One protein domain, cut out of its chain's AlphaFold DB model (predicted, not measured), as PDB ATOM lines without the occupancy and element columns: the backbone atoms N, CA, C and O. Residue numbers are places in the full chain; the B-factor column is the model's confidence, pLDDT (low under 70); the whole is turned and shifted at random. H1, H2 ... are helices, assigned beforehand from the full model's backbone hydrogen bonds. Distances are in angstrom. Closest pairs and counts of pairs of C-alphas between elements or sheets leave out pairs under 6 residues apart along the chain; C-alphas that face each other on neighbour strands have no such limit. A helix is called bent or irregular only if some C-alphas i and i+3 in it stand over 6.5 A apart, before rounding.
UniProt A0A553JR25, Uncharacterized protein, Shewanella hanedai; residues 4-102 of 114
ATOM      1  N   VAL A   4     116.724 103.729 162.132       92.81
ATOM      2  CA  VAL A   4     115.628 104.508 162.731       92.81
ATOM      3  C   VAL A   4     116.059 105.116 164.063       92.81
ATOM      4  O   VAL A   4     115.868 106.307 164.289       92.81
ATOM      5  N   GLN A   5     116.715 104.328 164.916       91.00
ATOM      6  CA  GLN A   5     117.270 104.797 166.185       91.00
ATOM      7  C   GLN A   5     118.300 105.907 165.961       91.00
ATOM      8  O   GLN A   5     118.273 106.918 166.656       91.00
ATOM      9  N   ARG A   6     119.170 105.750 164.955       92.50
ATOM     10  CA  ARG A   6     120.163 106.765 164.596       92.50
ATOM     11  C   ARG A   6     119.500 108.082 164.202       92.50
ATOM     12  O   ARG A   6     119.891 109.125 164.714       92.50
ATOM     13  N   GLN A   7     118.497 108.032 163.329       92.56
ATOM     14  CA  GLN A   7     117.795 109.241 162.897       92.56
ATOM     15  C   GLN A   7     117.020 109.894 164.038       92.56
ATOM     16  O   GLN A   7     117.056 111.110 164.179       92.56
ATOM     17  N   TYR A   8     116.391 109.096 164.900       93.19
ATOM     18  CA  TYR A   8     115.712 109.610 166.082       93.19
ATOM     19  C   TYR A   8     116.669 110.374 167.010       93.19
ATOM     20  O   TYR A   8     116.362 111.494 167.415       93.19
ATOM     21  N   LYS A   9     117.861 109.818 167.280       94.00
ATOM     22  CA  LYS A   9     118.897 110.506 168.066       94.00
ATOM     23  C   LYS A   9     119.329 111.826 167.433       94.00
ATOM     24  O   LYS A   9     119.407 112.835 168.127       94.00
ATOM     25  N   ILE A  10     119.578 111.823 166.121       95.44
ATOM     26  CA  ILE A  10     119.987 113.027 165.386       95.44
ATOM     27  C   ILE A  10     118.910 114.105 165.488       95.44
ATOM     28  O   ILE A  10     119.225 115.234 165.845       95.44
ATOM     29  N   VAL A  11     117.644 113.761 165.239       95.38
ATOM     30  CA  VAL A  11     116.527 114.717 165.295       95.38
ATOM     31  C   VAL A  11     116.365 115.293 166.702       95.38
ATOM     32  O   VAL A  11     116.245 116.508 166.856       95.38
ATOM     33  N   LYS A  12     116.416 114.444 167.735       95.44
ATOM     34  CA  LYS A  12     116.300 114.870 169.135       95.44
ATOM     35  C   LYS A  12     117.428 115.828 169.529       95.44
ATOM     36  O   LYS A  12     117.156 116.881 170.098       95.44
ATOM     37  N   LEU A  13     118.676 115.496 169.200       96.56
ATOM     38  CA  LEU A  13     119.829 116.354 169.488       96.56
ATOM     39  C   LEU A  13     119.815 117.638 168.645       96.56
ATOM     40  O   LEU A  13     120.131 118.710 169.153       96.56
ATOM     41  N   SER A  14     119.389 117.557 167.382       97.25
ATOM     42  CA  SER A  14     119.224 118.722 166.509       97.25
ATOM     43  C   SER A  14     118.230 119.721 167.099       97.25
ATOM     44  O   SER A  14     118.515 120.912 167.111       97.25
ATOM     45  N   ALA A  15     117.097 119.259 167.636       96.31
ATOM     46  CA  ALA A  15     116.113 120.140 168.266       96.31
ATOM     47  C   ALA A  15     116.688 120.879 169.488       96.31
ATOM     48  O   ALA A  15     116.466 122.078 169.642       96.31
ATOM     49  N   LYS A  16     117.486 120.194 170.318       96.81
ATOM     50  CA  LYS A  16     118.180 120.815 171.461       96.81
ATOM     51  C   LYS A  16     119.189 121.869 171.007       96.81
ATOM     52  O   LYS A  16     119.201 122.978 171.532       96.81
ATOM     53  N   LEU A  17     119.984 121.553 169.983       97.56
ATOM     54  CA  LEU A  17     120.942 122.488 169.388       97.56
ATOM     55  C   LEU A  17     120.252 123.733 168.825       97.56
ATOM     56  O   LEU A  17     120.771 124.836 168.962       97.56
ATOM     57  N   GLU A  18     119.076 123.579 168.218       96.75
ATOM     58  CA  GLU A  18     118.312 124.708 167.691       96.75
ATOM     59  C   GLU A  18     117.861 125.697 168.766       96.75
ATOM     60  O   GLU A  18     117.809 126.896 168.467       96.75
ATOM     61  N   LEU A  19     117.518 125.200 169.958       96.38
ATOM     62  CA  LEU A  19     117.182 126.017 171.125       96.38
ATOM     63  C   LEU A  19     118.446 126.646 171.703       96.38
ATOM     64  O   LEU A  19     118.524 127.865 171.789       96.38
ATOM     65  N   PHE A  20     119.484 125.845 171.957       96.81
ATOM     66  CA  PHE A  20     120.776 126.316 172.462       96.81
ATOM     67  C   PHE A  20     121.366 127.456 171.610       96.81
ATOM     68  O   PHE A  20     121.791 128.486 172.121       96.81
ATOM     69  N   ILE A  21     121.346 127.331 170.284       96.00
ATOM     70  CA  ILE A  21     121.874 128.360 169.376       96.00
ATOM     71  C   ILE A  21     121.108 129.686 169.494       96.00
ATOM     72  O   ILE A  21     121.709 130.754 169.379       96.00
ATOM     73  N   VAL A  22     119.791 129.634 169.697       94.50
ATOM     74  CA  VAL A  22     118.949 130.836 169.753       94.50
ATOM     75  C   VAL A  22     118.935 131.441 171.151       94.50
ATOM     76  O   VAL A  22     119.108 132.644 171.287       94.50
ATOM     77  N   GLU A  23     118.740 130.621 172.174       94.69
ATOM     78  CA  GLU A  23     118.514 131.066 173.548       94.69
ATOM     79  C   GLU A  23     119.839 131.290 174.279       94.69
ATOM     80  O   GLU A  23     120.052 132.349 174.866       94.69
ATOM     81  N   GLU A  24     120.774 130.345 174.161       94.12
ATOM     82  CA  GLU A  24     122.056 130.419 174.862       94.12
ATOM     83  C   GLU A  24     123.096 131.209 174.073       94.12
ATOM     84  O   GLU A  24     123.814 132.019 174.652       94.12
ATOM     85  N   LEU A  25     123.206 131.025 172.754       93.81
ATOM     86  CA  LEU A  25     124.210 131.739 171.947       93.81
ATOM     87  C   LEU A  25     123.699 133.034 171.305       93.81
ATOM     88  O   LEU A  25     124.512 133.833 170.847       93.81
ATOM     89  N   ASN A  26     122.383 133.267 171.284       94.38
ATOM     90  CA  ASN A  26     121.756 134.425 170.637       94.38
ATOM     91  C   ASN A  26     122.117 134.582 169.142       94.38
ATOM     92  O   ASN A  26     122.284 135.687 168.620       94.38
ATOM     93  N   ILE A  27     122.248 133.464 168.422       92.12
ATOM     94  CA  ILE A  27     122.562 133.447 166.991       92.12
ATOM     95  C   ILE A  27     121.267 133.282 166.193       92.12
ATOM     96  O   ILE A  27     120.655 132.216 166.178       92.12
ATOM     97  N   THR A  28     120.872 134.321 165.457       86.06
ATOM     98  CA  THR A  28     119.608 134.316 164.689       86.06
ATOM     99  C   THR A  28     119.771 134.650 163.204       86.06
ATOM    100  O   THR A  28     118.994 134.175 162.378       86.06
ATOM    101  N   GLN A  29     120.790 135.424 162.817       85.06
ATOM    102  CA  GLN A  29     120.824 136.079 161.498       85.06
ATOM    103  C   GLN A  29     121.618 135.344 160.404       85.06
ATOM    104  O   GLN A  29     121.515 135.696 159.226       85.06
ATOM    105  N   ILE A  30     122.400 134.321 160.754       87.12
ATOM    106  CA  ILE A  30     123.343 133.668 159.824       87.12
ATOM    107  C   ILE A  30     122.704 132.578 158.944       87.12
ATOM    108  O   ILE A  30     123.359 132.025 158.063       87.12
ATOM    109  N   PHE A  31     121.417 132.280 159.139       89.75
ATOM    110  CA  PHE A  31     120.730 131.130 158.535       89.75
ATOM    111  C   PHE A  31     119.982 131.435 157.224       89.75
ATOM    112  O   PHE A  31     119.007 130.766 156.891       89.75
ATOM    113  N   LYS A  32     120.411 132.453 156.463       84.50
ATOM    114  CA  LYS A  32     119.706 132.893 155.240       84.50
ATOM    115  C   LYS A  32     119.778 131.874 154.099       84.50
ATOM    116  O   LYS A  32     118.768 131.578 153.474       84.50
ATOM    117  N   GLN A  33     120.976 131.365 153.808       86.38
ATOM    118  CA  GLN A  33     121.214 130.426 152.698       86.38
ATOM    119  C   GLN A  33     121.243 128.962 153.152       86.38
ATOM    120  O   GLN A  33     120.989 128.050 152.369       86.38
ATOM    121  N   VAL A  34     121.570 128.732 154.422       91.56
ATOM    122  CA  VAL A  34     121.598 127.411 155.047       91.56
ATOM    123  C   VAL A  34     120.687 127.480 156.259       91.56
ATOM    124  O   VAL A  34     120.917 128.291 157.153       91.56
ATOM    125  N   SER A  35     119.657 126.636 156.293       94.50
ATOM    126  CA  SER A  35     118.706 126.632 157.401       94.50
ATOM    127  C   SER A  35     119.371 126.203 158.711       94.50
ATOM    128  O   SER A  35     120.260 125.347 158.725       94.50
ATOM    129  N   LYS A  36     118.887 126.755 159.828       95.00
ATOM    130  CA  LYS A  36     119.328 126.387 161.181       95.00
ATOM    131  C   LYS A  36     119.249 124.874 161.406       95.00
ATOM    132  O   LYS A  36     120.239 124.264 161.803       95.00
ATOM    133  N   ALA A  37     118.126 124.265 161.027       95.25
ATOM    134  CA  ALA A  37     117.916 122.822 161.105       95.25
ATOM    135  C   ALA A  37     118.977 122.020 160.334       95.25
ATOM    136  O   ALA A  37     119.448 120.993 160.816       95.25
ATOM    137  N   LYS A  38     119.408 122.473 159.147       96.25
ATOM    138  CA  LYS A  38     120.450 121.777 158.374       96.25
ATOM    139  C   LYS A  38     121.794 121.778 159.104       96.25
ATOM    140  O   LYS A  38     122.479 120.758 159.113       96.25
ATOM    141  N   VAL A  39     122.155 122.897 159.732       97.06
ATOM    142  CA  VAL A  39     123.394 122.996 160.518       97.06
ATOM    143  C   VAL A  39     123.304 122.160 161.796       97.06
ATOM    144  O   VAL A  39     124.237 121.426 162.105       97.06
ATOM    145  N   CYS A  40     122.172 122.202 162.499       97.50
ATOM    146  CA  CYS A  40     121.968 121.431 163.729       97.50
ATOM    147  C   CYS A  40     121.987 119.921 163.468       97.50
ATOM    148  O   CYS A  40     122.653 119.191 164.194       97.50
ATOM    149  N   ASN A  41     121.367 119.459 162.378       97.44
ATOM    150  CA  ASN A  41     121.451 118.061 161.953       97.44
ATOM    151  C   ASN A  41     122.889 117.643 161.620       97.44
ATOM    152  O   ASN A  41     123.299 116.530 161.951       97.44
ATOM    153  N   TYR A  42     123.665 118.525 160.981       97.50
ATOM    154  CA  TYR A  42     125.077 118.261 160.706       97.50
ATOM    155  C   TYR A  42     125.873 118.081 162.008       97.50
ATOM    156  O   TYR A  42     126.512 117.045 162.181       97.50
ATOM    157  N   ILE A  43     125.761 119.024 162.950       97.38
ATOM    158  CA  ILE A  43     126.432 118.953 164.259       97.38
ATOM    159  C   ILE A  43     125.993 117.697 165.028       97.38
ATOM    160  O   ILE A  43     126.829 116.941 165.517       97.38
ATOM    161  N   ALA A  44     124.688 117.417 165.081       97.00
ATOM    162  CA  ALA A  44     124.145 116.243 165.758       97.00
ATOM    163  C   ALA A  44     124.656 114.923 165.157       97.00
ATOM    164  O   ALA A  44     124.905 113.957 165.881       97.00
ATOM    165  N   THR A  45     124.873 114.877 163.840       96.44
ATOM    166  CA  THR A  45     125.427 113.696 163.162       96.44
ATOM    167  C   THR A  45     126.847 113.376 163.636       96.44
ATOM    168  O   THR A  45     127.183 112.196 163.753       96.44
ATOM    169  N   CYS A  46     127.657 114.388 163.968       94.88
ATOM    170  CA  CYS A  46     129.019 114.209 164.488       94.88
ATOM    171  C   CYS A  46     129.053 113.545 165.875       94.88
ATOM    172  O   CYS A  46     130.043 112.903 166.218       94.88
ATOM    173  N   ALA A  47     127.978 113.661 166.658       94.06
ATOM    174  CA  ALA A  47     127.905 113.174 168.037       94.06
ATOM    175  C   ALA A  47     126.887 112.046 168.244       94.06
ATOM    176  O   ALA A  47     126.523 111.716 169.368       94.06
ATOM    177  N   VAL A  48     126.443 111.402 167.165       91.62
ATOM    178  CA  VAL A  48     125.350 110.422 167.217       91.62
ATOM    179  C   VAL A  48     125.645 109.181 168.075       91.62
ATOM    180  O   VAL A  48     124.728 108.492 168.523       91.62
ATOM    181  N   ASN A  49     126.928 108.889 168.300       90.00
ATOM    182  CA  ASN A  49     127.382 107.764 169.117       90.00
ATOM    183  C   ASN A  49     127.612 108.143 170.587       90.00
ATOM    184  O   ASN A  49     128.021 107.284 171.365       90.00
ATOM    185  N   GLN A  50     127.383 109.403 170.962       88.44
ATOM    186  CA  GLN A  50     127.640 109.868 172.318       88.44
ATOM    187  C   GLN A  50     126.512 109.476 173.284       88.44
ATOM    188  O   GLN A  50     125.360 109.314 172.855       88.44
ATOM    189  N   PRO A  51     126.830 109.294 174.581       82.19
ATOM    190  CA  PRO A  51     125.830 109.030 175.609       82.19
ATOM    191  C   PRO A  51     124.823 110.179 175.730       82.19
ATOM    192  O   PRO A  51     125.176 111.346 175.582       82.19
ATOM    193  N   GLU A  52     123.568 109.848 176.039       85.00
ATOM    194  CA  GLU A  52     122.488 110.826 176.267       85.00
ATOM    195  C   GLU A  52     122.204 111.049 177.762       85.00
ATOM    196  O   GLU A  52     121.215 111.690 178.107       85.00
ATOM    197  N   ASP A  53     123.067 110.535 178.641       87.50
ATOM    198  CA  ASP A  53     122.839 110.450 180.092       87.50
ATOM    199  C   ASP A  53     123.131 111.764 180.842       87.50
ATOM    200  O   ASP A  53     123.205 111.796 182.068       87.50
ATOM    201  N   CYS A  54     123.319 112.857 180.105       90.88
ATOM    202  CA  CYS A  54     123.581 114.192 180.633       90.88
ATOM    203  C   CYS A  54     122.441 115.157 180.288       90.88
ATOM    204  O   CYS A  54     121.572 114.848 179.471       90.88
ATOM    205  N   ASP A  55     122.427 116.328 180.916       94.12
ATOM    206  CA  ASP A  55     121.458 117.384 180.627       94.12
ATOM    207  C   ASP A  55     121.608 117.950 179.198       94.12
ATOM    208  O   ASP A  55     122.598 117.719 178.501       94.12
ATOM    209  N   ASP A  56     120.603 118.704 178.751       93.62
ATOM    210  CA  ASP A  56     120.516 119.207 177.377       93.62
ATOM    211  C   ASP A  56     121.665 120.149 176.994       93.62
ATOM    212  O   ASP A  56     122.151 120.083 175.860       93.62
ATOM    213  N   LEU A  57     122.131 120.983 177.929       94.19
ATOM    214  CA  LEU A  57     123.261 121.883 177.705       94.19
ATOM    215  C   LEU A  57     124.538 121.067 177.493       94.19
ATOM    216  O   LEU A  57     125.233 121.253 176.491       94.19
ATOM    217  N   THR A  58     124.813 120.119 178.388       93.38
ATOM    218  CA  THR A  58     125.977 119.234 178.278       93.38
ATOM    219  C   THR A  58     125.955 118.443 176.967       93.38
ATOM    220  O   THR A  58     126.977 118.367 176.281       93.38
ATOM    221  N   GLN A  59     124.793 117.934 176.543       94.94
ATOM    222  CA  GLN A  59     124.650 117.261 175.246       94.94
ATOM    223  C   GLN A  59     125.001 118.178 174.067       94.94
ATOM    224  O   GLN A  59     125.687 117.747 173.137       94.94
ATOM    225  N   CYS A  60     124.574 119.444 174.099       96.12
ATOM    226  CA  CYS A  60     124.907 120.415 173.056       96.12
ATOM    227  C   CYS A  60     126.412 120.709 173.017       96.12
ATOM    228  O   CYS A  60     127.007 120.701 171.940       96.12
ATOM    229  N   LEU A  61     127.046 120.907 174.175       94.88
ATOM    230  CA  LEU A  61     128.488 121.163 174.264       94.88
ATOM    231  C   LEU A  61     129.312 119.967 173.775       94.88
ATOM    232  O   LEU A  61     130.251 120.149 172.999       94.88
ATOM    233  N   ILE A  62     128.926 118.742 174.149       93.75
ATOM    234  CA  ILE A  62     129.525 117.510 173.618       93.75
ATOM    235  C   ILE A  62     129.381 117.479 172.095       93.75
ATOM    236  O   ILE A  62     130.356 117.226 171.387       93.75
ATOM    237  N   ALA A  63     128.193 117.780 171.566       95.88
ATOM    238  CA  ALA A  63     127.964 117.768 170.128       95.88
ATOM    239  C   ALA A  63     128.859 118.760 169.374       95.88
ATOM    240  O   ALA A  63     129.425 118.418 168.334       95.88
ATOM    241  N   LEU A  64     129.041 119.961 169.924       96.06
ATOM    242  CA  LEU A  64     129.941 120.972 169.374       96.06
ATOM    243  C   LEU A  64     131.408 120.532 169.427       96.06
ATOM    244  O   LEU A  64     132.109 120.689 168.430       96.06
ATOM    245  N   ALA A  65     131.854 119.937 170.537       93.75
ATOM    246  CA  ALA A  65     133.214 119.416 170.677       93.75
ATOM    247  C   ALA A  65     133.519 118.323 169.640       93.75
ATOM    248  O   ALA A  65     134.507 118.409 168.915       93.75
ATOM    249  N   TYR A  66     132.628 117.338 169.498       94.06
ATOM    250  CA  TYR A  66     132.787 116.271 168.506       94.06
ATOM    251  C   TYR A  66     132.691 116.779 167.069       94.06
ATOM    252  O   TYR A  66     133.354 116.242 166.181       94.06
ATOM    253  N   CYS A  67     131.861 117.794 166.820       95.19
ATOM    254  CA  CYS A  67     131.797 118.436 165.517       95.19
ATOM    255  C   CYS A  67     133.111 119.163 165.199       95.19
ATOM    256  O   CYS A  67     133.620 119.001 164.093       95.19
ATOM    257  N   ALA A  68     133.695 119.880 166.165       93.12
ATOM    258  CA  ALA A  68     134.961 120.594 166.004       93.12
ATOM    259  C   ALA A  68     136.099 119.672 165.541       93.12
ATOM    260  O   ALA A  68     136.777 119.991 164.565       93.12
ATOM    261  N   GLU A  69     136.245 118.504 166.174       90.31
ATOM    262  CA  GLU A  69     137.283 117.519 165.834       90.31
ATOM    263  C   GLU A  69     137.098 116.888 164.443       90.31
ATOM    264  O   GLU A  69     138.054 116.398 163.844       90.31
ATOM    265  N   GLN A  70     135.873 116.887 163.912       91.31
ATOM    266  CA  GLN A  70     135.521 116.250 162.638       91.31
ATOM    267  C   GLN A  70     135.391 117.241 161.473       91.31
ATOM    268  O   GLN A  70     135.044 116.838 160.358       91.31
ATOM    269  N   LEU A  71     135.631 118.537 161.700       90.44
ATOM    270  CA  LEU A  71     135.540 119.533 160.639       90.44
ATOM    271  C   LEU A  71     136.677 119.340 159.621       90.44
ATOM    272  O   LEU A  71     137.850 119.404 159.992       90.44
ATOM    273  N   PRO A  72     136.366 119.168 158.323       88.75
ATOM    274  CA  PRO A  72     137.395 119.069 157.298       88.75
ATOM    275  C   PRO A  72     138.134 120.403 157.111       88.75
ATOM    276  O   PRO A  72     137.650 121.471 157.502       88.75
ATOM    277  N   VAL A  73     139.308 120.338 156.474       86.44
ATOM    278  CA  VAL A  73     140.082 121.527 156.073       86.44
ATOM    279  C   VAL A  73     139.308 122.326 155.020       86.44
ATOM    280  O   VAL A  73     139.087 123.525 155.186       86.44
ATOM    281  N   GLU A  74     138.833 121.644 153.978       91.19
ATOM    282  CA  GLU A  74     137.951 122.213 152.962       91.19
ATOM    283  C   GLU A  74     136.498 122.147 153.437       91.19
ATOM    284  O   GLU A  74     135.932 121.067 153.611       91.19
ATOM    285  N   ARG A  75     135.891 123.317 153.673       93.25
ATOM    286  CA  ARG A  75     134.560 123.432 154.281       93.25
ATOM    287  C   ARG A  75     133.536 124.037 153.337       93.25
ATOM    288  O   ARG A  75     133.744 125.112 152.779       93.25
ATOM    289  N   ASN A  76     132.375 123.395 153.261       95.00
ATOM    290  CA  ASN A  76     131.186 123.966 152.636       95.00
ATOM    291  C   ASN A  76     130.481 124.982 153.562       95.00
ATOM    292  O   ASN A  76     130.828 125.145 154.734       95.00
ATOM    293  N   SER A  77     129.436 125.644 153.057       95.31
ATOM    294  CA  SER A  77     128.699 126.668 153.812       95.31
ATOM    295  C   SER A  77     128.102 126.156 155.128       95.31
ATOM    296  O   SER A  77     128.101 126.879 156.116       95.31
ATOM    297  N   THR A  78     127.625 124.906 155.179       96.44
ATOM    298  CA  THR A  78     127.065 124.317 156.413       96.44
ATOM    299  C   THR A  78     128.150 124.112 157.469       96.44
ATOM    300  O   THR A  78     127.955 124.474 158.626       96.44
ATOM    301  N   GLN A  79     129.313 123.606 157.063       96.06
ATOM    302  CA  GLN A  79     130.466 123.388 157.938       96.06
ATOM    303  C   GLN A  79     131.081 124.702 158.429       96.06
ATOM    304  O   GLN A  79     131.485 124.797 159.584       96.06
ATOM    305  N   ASN A  80     131.115 125.737 157.587       95.44
ATOM    306  CA  ASN A  80     131.574 127.064 158.001       95.44
ATOM    307  C   ASN A  80     130.631 127.700 159.030       95.44
ATOM    308  O   ASN A  80     131.103 128.296 159.995       95.44
ATOM    309  N   ILE A  81     129.315 127.529 158.872       96.38
ATOM    310  CA  ILE A  81     128.347 127.997 159.873       96.38
ATOM    311  C   ILE A  81     128.470 127.188 161.172       96.38
ATOM    312  O   ILE A  81     128.442 127.776 162.248       96.38
ATOM    313  N   ALA A  82     128.672 125.869 161.093       96.62
ATOM    314  CA  ALA A  82     128.932 125.046 162.274       96.62
ATOM    315  C   ALA A  82     130.192 125.512 163.024       96.62
ATOM    316  O   ALA A  82     130.142 125.717 164.232       96.62
ATOM    317  N   LEU A  83     131.292 125.774 162.309       95.06
ATOM    318  CA  LEU A  83     132.512 126.322 162.906       95.06
ATOM    319  C   LEU A  83     132.269 127.680 163.574       95.06
ATOM    320  O   LEU A  83     132.791 127.923 164.658       95.06
ATOM    321  N   PHE A  84     131.496 128.563 162.937       95.19
ATOM    322  CA  PHE A  84     131.125 129.846 163.530       95.19
ATOM    323  C   PHE A  84     130.385 129.648 164.859       95.19
ATOM    324  O   PHE A  84     130.795 130.220 165.861       95.19
ATOM    325  N   ILE A  85     129.370 128.779 164.890       96.25
ATOM    326  CA  ILE A  85     128.617 128.457 166.112       96.25
ATOM    327  C   ILE A  85     129.545 127.922 167.208       96.25
ATOM    328  O   ILE A  85     129.441 128.359 168.349       96.25
ATOM    329  N   ILE A  86     130.467 127.012 166.872       95.38
ATOM    330  CA  ILE A  86     131.423 126.451 167.839       95.38
ATOM    331  C   ILE A  86     132.315 127.559 168.412       95.38
ATOM    332  O   ILE A  86     132.482 127.631 169.625       95.38
ATOM    333  N   LYS A  87     132.842 128.457 167.569       93.81
ATOM    334  CA  LYS A  87     133.654 129.601 168.018       93.81
ATOM    335  C   LYS A  87     132.869 130.569 168.905       93.81
ATOM    336  O   LYS A  87     133.378 131.018 169.924       93.81
ATOM    337  N   THR A  88     131.616 130.858 168.571       94.69
ATOM    338  CA  THR A  88     130.760 131.673 169.444       94.69
ATOM    339  C   THR A  88     130.492 130.961 170.771       94.69
ATOM    340  O   THR A  88     130.510 131.583 171.829       94.69
ATOM    341  N   ALA A  89     130.301 129.640 170.753       95.12
ATOM    342  CA  ALA A  89     130.151 128.862 171.975       95.12
ATOM    343  C   ALA A  89     131.420 128.896 172.837       95.12
ATOM    344  O   ALA A  89     131.303 128.963 174.055       95.12
ATOM    345  N   THR A  90     132.622 128.910 172.246       93.94
ATOM    346  CA  THR A  90     133.882 128.940 173.012       93.94
ATOM    347  C   THR A  90     134.094 130.239 173.780       93.94
ATOM    348  O   THR A  90     134.751 130.224 174.816       93.94
ATOM    349  N   GLU A  91     133.487 131.345 173.338       92.12
ATOM    350  CA  GLU A  91     133.502 132.610 174.085       92.12
ATOM    351  C   GLU A  91     132.765 132.488 175.428       92.12
ATOM    352  O   GLU A  91     133.197 133.059 176.428       92.12
ATOM    353  N   LYS A  92     131.673 131.712 175.468       92.81
ATOM    354  CA  LYS A  92     130.893 131.445 176.690       92.81
ATOM    355  C   LYS A  92     131.377 130.217 177.459       92.81
ATOM    356  O   LYS A  92     131.271 130.173 178.681       92.81
ATOM    357  N   TYR A  93     131.919 129.232 176.748       93.19
ATOM    358  CA  TYR A  93     132.351 127.939 177.271       93.19
ATOM    359  C   TYR A  93     133.805 127.658 176.858       93.19
ATOM    360  O   TYR A  93     134.049 126.863 175.943       93.19
ATOM    361  N   PRO A  94     134.799 128.263 177.540       89.88
ATOM    362  CA  PRO A  94     136.210 128.177 177.143       89.88
ATOM    363  C   PRO A  94     136.785 126.756 177.103       89.88
ATOM    364  O   PRO A  94     137.765 126.506 176.409       89.88
ATOM    365  N   LEU A  95     136.166 125.797 177.799       86.06
ATOM    366  CA  LEU A  95     136.572 124.385 177.779       86.06
ATOM    367  C   LEU A  95     136.445 123.726 176.394       86.06
ATOM    368  O   LEU A  95     137.031 122.670 176.171       86.06
ATOM    369  N   LEU A  96     135.717 124.340 175.458       84.38
ATOM    370  CA  LEU A  96     135.650 123.901 174.063       84.38
ATOM    371  C   LEU A  96     136.887 124.307 173.243       84.38
ATOM    372  O   LEU A  96     137.165 123.682 172.218       84.38
ATOM    373  N   GLN A  97     137.644 125.320 173.683       83.44
ATOM    374  CA  GLN A  97     138.784 125.884 172.950       83.44
ATOM    375  C   GLN A  97     139.837 124.834 172.535       83.44
ATOM    376  O   GLN A  97     140.205 124.809 171.359       83.44
ATOM    377  N   PRO A  98     140.253 123.884 173.400       84.06
ATOM    378  CA  PRO A  98     141.234 122.868 173.019       84.06
ATOM    379  C   PRO A  98     140.790 121.990 171.843       84.06
ATOM    380  O   PRO A  98     141.630 121.477 171.113       84.06
ATOM    381  N   MET A  99     139.482 121.813 171.633       80.56
ATOM    382  CA  MET A  99     138.952 120.994 170.535       80.56
ATOM    383  C   MET A  99     139.006 121.721 169.189       80.56
ATOM    384  O   MET A  99     139.063 121.073 168.149       80.56
ATOM    385  N   LEU A 100     139.033 123.057 169.200       75.88
ATOM    386  CA  LEU A 100     139.296 123.870 168.011       75.88
ATOM    387  C   LEU A 100     140.788 123.923 167.664       75.88
ATOM    388  O   LEU A 100     141.144 123.984 166.485       75.88
ATOM    389  N   ASP A 101     141.646 123.898 168.686       72.50
ATOM    390  CA  ASP A 101     143.098 124.020 168.536       72.50
ATOM    391  C   ASP A 101     143.771 122.706 168.119       72.50
ATOM    392  O   ASP A 101     144.880 122.726 167.581       72.50
ATOM    393  N   LYS A 102     143.072 121.569 168.260       63.22
ATOM    394  CA  LYS A 102     143.400 120.298 167.594       63.22
ATOM    395  C   LYS A 102     143.180 120.405 166.075       63.22
ATOM    396  O   LYS A 102     142.408 119.659 165.477       63.22
TER     397      LYS A 102
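This is residues 4 to 102 of the 114 residues of an uncharacterized protein of Shewanella hanedai (UniProt A0A553JR25). Picture a rounded cluster of five helices that mostly cross one another: H3 sits in the middle of the contacts, with the long H1 on one side of it and the short H5 on the other. H2 packs on both H1 and H3, H4 crosses both H2 and H3, and after a sharp turn H5 folds back from H4 to run beside H3. The printed part has 99 residues with five named helices, H1 to H5 in that order along the chain, and no named strand; the class is all helix. The whole is compact, with a radius of gyration of the C-alphas of 12.3 A and spans of 29 by 29 by 28 A.

Find C-alpha 4 at (115.628, 104.508, 162.731); from there H1, residues 4 to 24, runs 29.3 A. H2 is residues 36 to 46, 15.9 A long. Look next at C-alpha 56, at (120.516, 119.207, 177.377), where H3, residues 56 to 69, begins its 20.4 A. H4, residues 77 to 92, covers 23.5 A. H5, residues 94 to 101, ends with C-alpha 101 at (143.098, 124.020, 168.536); it is irregular, but only just, as C-alphas 95 and 98 are 6.8 A apart, and its line is a rough one.

Start at H1, which touches H2 with residues 10 to 18 alone; the closest C-alphas are those of Ser 14 and Cys 40, 4.8 A apart, at a steep tilt of 56 degrees, opposite ways. With residues 13 to 20 alone it touches H3, about perpendicular at 78 degrees, closest at the C-alphas of Leu 17 and Cys 60, 5.8 A. H3 is the hub, touching the four other helices. H2 touches H3, which does so with residues 63 to 67 alone; the closest C-alphas are those of Cys 46 and Cys 67, 5.2 A apart, and the two helices are only just about perpendicular, at 73 degrees. H4 touches H3 at a steep tilt of 57 degrees, opposite ways, closest at the C-alphas of Leu 64 and Ile 86, 5.9 A. H4 also touches H2, with the closest C-alphas those of Val 39 and Thr 78, 5.7 A. H5 touches H3 at a shallow tilt of 20 degrees, the same way, closest at the C-alphas of Ala 68 and Leu 100, 5.8 A. H4 and H5 touch only at the corner, where the closest C-alphas, of Thr 90 and Leu 96, are 5.4 A apart. H5 is apart from H1 and H2. In H2 and H3 every O i to N i+4 pair is within hydrogen-bond range; the counts are 16 of 17 in H1, 11 of 12 in H4 and 1 of 4 in H5, where 4 of 5 O i to N i+3 pairs are within range.

The C-alphas of Val 4 and Glu 91 are the two farthest apart, at 35.2 A. The printed part has no cut. The link from H1 to H2, 11 residues, is long, and that from H4 to H5, 1 residue, is tight. Mean pLDDT of the printed part is 92.3; residue 102 alone is under 70.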